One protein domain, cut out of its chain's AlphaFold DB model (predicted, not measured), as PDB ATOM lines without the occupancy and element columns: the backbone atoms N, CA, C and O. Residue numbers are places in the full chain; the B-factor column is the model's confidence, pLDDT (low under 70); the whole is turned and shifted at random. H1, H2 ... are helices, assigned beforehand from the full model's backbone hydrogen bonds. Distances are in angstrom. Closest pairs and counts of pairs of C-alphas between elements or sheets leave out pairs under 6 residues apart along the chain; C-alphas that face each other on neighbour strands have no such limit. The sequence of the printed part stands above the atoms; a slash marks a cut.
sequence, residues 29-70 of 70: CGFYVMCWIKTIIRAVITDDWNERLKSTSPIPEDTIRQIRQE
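What this domain is: This is residues 29 to 70 of the 70 residues of an uncharacterized protein of Phaseolus angularis (UniProt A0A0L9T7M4). The backbone makes an open ring: the long helix H1 forms one side, the chain turns round through the short helix H2, and a stretch with no named element, residues 53 to 60, leads back to H3, which stands crosswise near the first turns of H1. The printed part has 42 residues with three named helices, H1, H2 and H3 in that order, and no named strand; the class is all helix. It is only just compact, close to loose, with a radius of gyration of the C-alphas of 11.0 A, and spans 30 by 21 by 14 A.

How they stand to each other: H1, residues 29 to 42, and H3, residues 61 to 69, only just touch, with 3 pairs of C-alphas within 8 A. The closest C-alphas are those of Phe 31 and Ile 64, 6.3 A apart, and H1 touches H3 with residues 31 to 35 alone. Their lines are about perpendicular, at 80 degrees. H2, residues 49 to 52, is apart from H1 and from H3. Every O i to N i+4 pair is within hydrogen-bond range in H1 and H3; H2 is too short for such a pair.

Where its parts are: H1 begins at C-alpha 29 (207.678, 163.098, 186.070) and is 20.1 A long. H2 measures 5.2 A. H3 is 12.7 A long and ends at C-alpha 69 (193.390, 160.326, 178.355).

The domain as a whole: The C-alphas of Asp 48 and Gln 69, the two farthest apart, are 30.5 A apart. The printed part has no cut, and both links are short. No printed residue is under 70 in pLDDT.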
ATOM      1  N   CYS A  29     207.757 162.680 184.663       92.38
ATOM      2  CA  CYS A  29     207.678 163.098 186.070       92.38
ATOM      3  C   CYS A  29     206.307 163.637 186.488       92.38
ATOM      4  O   CYS A  29     205.812 163.317 187.571       92.38
ATOM      5  N   GLY A  30     205.656 164.405 185.612       93.19
ATOM      6  CA  GLY A  30     204.322 164.943 185.859       93.19
ATOM      7  C   GLY A  30     203.277 163.846 186.066       93.19
ATOM      8  O   GLY A  30     202.453 163.950 186.974       93.19
ATOM      9  N   PHE A  31     203.338 162.759 185.291       93.56
ATOM     10  CA  PHE A  31     202.402 161.638 185.412       93.56
ATOM     11  C   PHE A  31     202.571 160.895 186.738       93.56
ATOM     12  O   PHE A  31     201.579 160.529 187.365       93.56
ATOM     13  N   TYR A  32     203.809 160.745 187.212       93.88
ATOM     14  CA  TYR A  32     204.099 160.113 188.500       93.88
ATOM     15  C   TYR A  32     203.538 160.943 189.657       93.88
ATOM     16  O   TYR A  32     202.886 160.401 190.551       93.88
ATOM     17  N   VAL A  33     203.720 162.267 189.611       93.12
ATOM     18  CA  VAL A  33     203.162 163.190 190.612       93.12
ATOM     19  C   VAL A  33     201.632 163.156 190.600       93.12
ATOM     20  O   VAL A  33     201.021 162.996 191.657       93.12
ATOM     21  N   MET A  34     201.000 163.248 189.426       94.25
ATOM     22  CA  MET A  34     199.537 163.200 189.301       94.25
ATOM     23  C   MET A  34     198.958 161.875 189.814       94.25
ATOM     24  O   MET A  34     198.011 161.885 190.604       94.25
ATOM     25  N   CYS A  35     199.562 160.743 189.434       91.88
ATOM     26  CA  CYS A  35     199.160 159.414 189.895       91.88
ATOM     27  C   CYS A  35     199.202 159.315 191.427       91.88
ATOM     28  O   CYS A  35     198.247 158.846 192.060       91.88
ATOM     29  N   TRP A  36     200.283 159.802 192.041       92.94
ATOM     30  CA  TRP A  36     200.449 159.745 193.488       92.94
ATOM     31  C   TRP A  36     199.517 160.693 194.236       92.94
ATOM     32  O   TRP A  36     198.882 160.257 195.193       92.94
ATOM     33  N   ILE A  37     199.339 161.936 193.779       93.75
ATOM     34  CA  ILE A  37     198.374 162.872 194.382       93.75
ATOM     35  C   ILE A  37     196.959 162.282 194.340       93.75
ATOM     36  O   ILE A  37     196.267 162.251 195.360       93.75
ATOM     37  N   LYS A  38     196.547 161.745 193.185       92.94
ATOM     38  CA  LYS A  38     195.242 161.093 193.024       92.94
ATOM     39  C   LYS A  38     195.085 159.913 193.984       92.94
ATOM     40  O   LYS A  38     194.042 159.777 194.619       92.94
ATOM     41  N   THR A  39     196.123 159.092 194.128       92.31
ATOM     42  CA  THR A  39     196.127 157.935 195.036       92.31
ATOM     43  C   THR A  39     196.022 158.356 196.500       92.31
ATOM     44  O   THR A  39     195.184 157.824 197.225       92.31
ATOM     45  N   ILE A  40     196.812 159.346 196.923       94.31
ATOM     46  CA  ILE A  40     196.821 159.881 198.292       94.31
ATOM     47  C   ILE A  40     195.437 160.391 198.683       94.31
ATOM     48  O   ILE A  40     194.932 160.034 199.744       94.31
ATOM     49  N   ILE A  41     194.805 161.182 197.811       95.12
ATOM     50  CA  ILE A  41     193.477 161.750 198.067       95.12
ATOM     51  C   ILE A  41     192.417 160.645 198.116       95.12
ATOM     52  O   ILE A  41     191.611 160.611 199.042       95.12
ATOM     53  N   ARG A  42     192.420 159.718 197.148       94.25
ATOM     54  CA  ARG A  42     191.407 158.649 197.060       94.25
ATOM     55  C   ARG A  42     191.489 157.658 198.215       94.25
ATOM     56  O   ARG A  42     190.454 157.200 198.683       94.25
ATOM     57  N   ALA A  43     192.699 157.317 198.649       93.88
ATOM     58  CA  ALA A  43     192.927 156.382 199.746       93.88
ATOM     59  C   ALA A  43     193.038 157.072 201.117       93.88
ATOM     60  O   ALA A  43     193.271 156.387 202.109       93.88
ATOM     61  N   VAL A  44     192.880 158.404 201.169       94.62
ATOM     62  CA  VAL A  44     192.977 159.227 202.386       94.62
ATOM     63  C   VAL A  44     194.258 158.904 203.169       94.62
ATOM     64  O   VAL A  44     194.239 158.630 204.364       94.62
ATOM     65  N   ILE A  45     195.394 158.879 202.466       92.38
ATOM     66  CA  ILE A  45     196.688 158.550 203.074       92.38
ATOM     67  C   ILE A  45     197.142 159.733 203.929       92.38
ATOM     68  O   ILE A  45     197.393 160.822 203.411       92.38
ATOM     69  N   THR A  46     197.260 159.508 205.235       92.31
ATOM     70  CA  THR A  46     197.722 160.515 206.204       92.31
ATOM     71  C   THR A  46     198.978 160.088 206.966       92.31
ATOM     72  O   THR A  46     199.687 160.939 207.502       92.31
ATOM     73  N   ASP A  47     199.277 158.793 206.977       91.00
ATOM     74  CA  ASP A  47     200.348 158.118 207.711       91.00
ATOM     75  C   ASP A  47     200.973 156.978 206.879       91.00
ATOM     76  O   ASP A  47     200.656 156.792 205.701       91.00
ATOM     77  N   ASP A  48     201.948 156.280 207.470       90.50
ATOM     78  CA  ASP A  48     202.616 155.098 206.903       90.50
ATOM     79  C   ASP A  48     203.185 155.290 205.489       90.50
ATOM     80  O   ASP A  48     203.263 154.367 204.675       90.50
ATOM     81  N   TRP A  49     203.645 156.512 205.199       91.06
ATOM     82  CA  TRP A  49     204.162 156.915 203.890       91.06
ATOM     83  C   TRP A  49     205.209 155.947 203.331       91.06
ATOM     84  O   TRP A  49     205.144 155.609 202.156       91.06
ATOM     85  N   ASN A  50     206.131 155.447 204.159       90.62
ATOM     86  CA  ASN A  50     207.167 154.499 203.728       90.62
ATOM     87  C   ASN A  50     206.613 153.126 203.328       90.62
ATOM     88  O   ASN A  50     207.207 152.463 202.482       90.62
ATOM     89  N   GLU A  51     205.501 152.685 203.916       90.50
ATOM     90  CA  GLU A  51     204.877 151.405 203.570       90.50
ATOM     91  C   GLU A  51     204.041 151.520 202.297       90.50
ATOM     92  O   GLU A  51     204.021 150.600 201.472       90.50
ATOM     93  N   ARG A  52     203.369 152.667 202.124       90.62
ATOM     94  CA  ARG A  52     202.556 152.967 200.940       90.62
ATOM     95  C   ARG A  52     203.423 153.295 199.720       90.62
ATOM     96  O   ARG A  52     203.101 152.872 198.616       90.62
ATOM     97  N   LEU A  53     204.543 153.989 199.922       90.06
ATOM     98  CA  LEU A  53     205.488 154.433 198.892       90.06
ATOM     99  C   LEU A  53     206.798 153.625 198.958       90.06
ATOM    100  O   LEU A  53     207.875 154.174 199.187       90.06
ATOM    101  N   LYS A  54     206.700 152.301 198.792       90.38
ATOM    102  CA  LYS A  54     207.846 151.375 198.928       90.38
ATOM    103  C   LYS A  54     208.415 150.828 197.619       90.38
ATOM    104  O   LYS A  54     209.460 150.180 197.641       90.38
ATOM    105  N   SER A  55     207.693 150.992 196.514       89.88
ATOM    106  CA  SER A  55     208.088 150.425 195.225       89.88
ATOM    107  C   SER A  55     208.932 151.416 194.450       89.88
ATOM    108  O   SER A  55     208.452 152.504 194.163       89.88
ATOM    109  N   THR A  56     210.132 151.009 194.041       92.38
ATOM    110  CA  THR A  56     210.977 151.784 193.123       92.38
ATOM    111  C   THR A  56     210.735 151.437 191.660       92.38
ATOM    112  O   THR A  56     211.282 152.104 190.788       92.38
ATOM    113  N   SER A  57     209.930 150.411 191.371       93.44
ATOM    114  CA  SER A  57     209.600 150.036 189.996       93.44
ATOM    115  C   SER A  57     208.918 151.201 189.272       93.44
ATOM    116  O   SER A  57     208.148 151.918 189.909       93.44
ATOM    117  N   PRO A  58     209.139 151.395 187.966       93.50
ATOM    118  CA  PRO A  58     208.428 152.411 187.196       93.50
ATOM    119  C   PRO A  58     206.912 152.199 187.248       93.50
ATOM    120  O   PRO A  58     206.434 151.072 187.418       93.50
ATOM    121  N   ILE A  59     206.144 153.278 187.106       92.38
ATOM    122  CA  ILE A  59     204.703 153.160 186.871       92.38
ATOM    123  C   ILE A  59     204.519 152.514 185.489       92.38
ATOM    124  O   ILE A  59     205.185 152.941 184.546       92.38
ATOM    125  N   PRO A  60     203.644 151.502 185.340       92.31
ATOM    126  CA  PRO A  60     203.416 150.864 184.048       92.31
ATOM    127  C   PRO A  60     202.981 151.872 182.981       92.31
ATOM    128  O   PRO A  60     202.142 152.736 183.250       92.31
ATOM    129  N   GLU A  61     203.499 151.726 181.758       90.81
ATOM    130  CA  GLU A  61     203.170 152.623 180.642       90.81
ATOM    131  C   GLU A  61     201.655 152.680 180.391       90.81
ATOM    132  O   GLU A  61     201.116 153.750 180.125       90.81
ATOM    133  N   ASP A  62     200.939 151.563 180.553       92.62
ATOM    134  CA  ASP A  62     199.478 151.521 180.420       92.62
ATOM    135  C   ASP A  62     198.769 152.459 181.407       92.62
ATOM    136  O   ASP A  62     197.831 153.162 181.032       92.62
ATOM    137  N   THR A  63     199.253 152.542 182.648       90.88
ATOM    138  CA  THR A  63     198.733 153.484 183.649       90.88
ATOM    139  C   THR A  63     199.034 154.926 183.241       90.88
ATOM    140  O   THR A  63     198.173 155.796 183.350       90.88
ATOM    141  N   ILE A  64     200.234 155.195 182.722       91.62
ATOM    142  CA  ILE A  64     200.613 156.526 182.223       91.62
ATOM    143  C   ILE A  64     199.733 156.925 181.030       91.62
ATOM    144  O   ILE A  64     199.258 158.058 180.957       91.62
ATOM    145  N   ARG A  65     199.461 155.992 180.113       92.19
ATOM    146  CA  ARG A  65     198.565 156.191 178.966       92.19
ATOM    147  C   ARG A  65     197.139 156.499 179.401       92.19
ATOM    148  O   ARG A  65     196.537 157.393 178.815       92.19
ATOM    149  N   GLN A  66     196.628 155.822 180.429       90.88
ATOM    150  CA  GLN A  66     195.321 156.141 181.008       90.88
ATOM    151  C   GLN A  66     195.292 157.578 181.535       90.88
ATOM    152  O   GLN A  66     194.395 158.326 181.170       90.88
ATOM    153  N   ILE A  67     196.311 158.006 182.290       90.00
ATOM    154  CA  ILE A  67     196.387 159.376 182.826       90.00
ATOM    155  C   ILE A  67     196.413 160.431 181.707       90.00
ATOM    156  O   ILE A  67     195.866 161.511 181.882       90.00
ATOM    157  N   ARG A  68     197.016 160.144 180.546       87.00
ATOM    158  CA  ARG A  68     197.011 161.070 179.393       87.00
ATOM    159  C   ARG A  68     195.630 161.280 178.769       87.00
ATOM    160  O   ARG A  68     195.458 162.244 178.030       87.00
ATOM    161  N   GLN A  69     194.719 160.333 178.964       89.25
ATOM    162  CA  GLN A  69     193.390 160.326 178.355       89.25
ATOM    163  C   GLN A  69     192.289 160.787 179.320       89.25
ATOM    164  O   GLN A  69     191.145 160.914 178.886       89.25
ATOM    165  N   GLU A  70     192.618 160.997 180.598       82.00
ATOM    166  CA  GLU A  70     191.720 161.595 181.599       82.00
ATOM    167  C   GLU A  70     191.523 163.097 181.369       82.00
ATOM    168  O   GLU A  70     190.371 163.550 181.561       82.00
TER     169      GLU A  70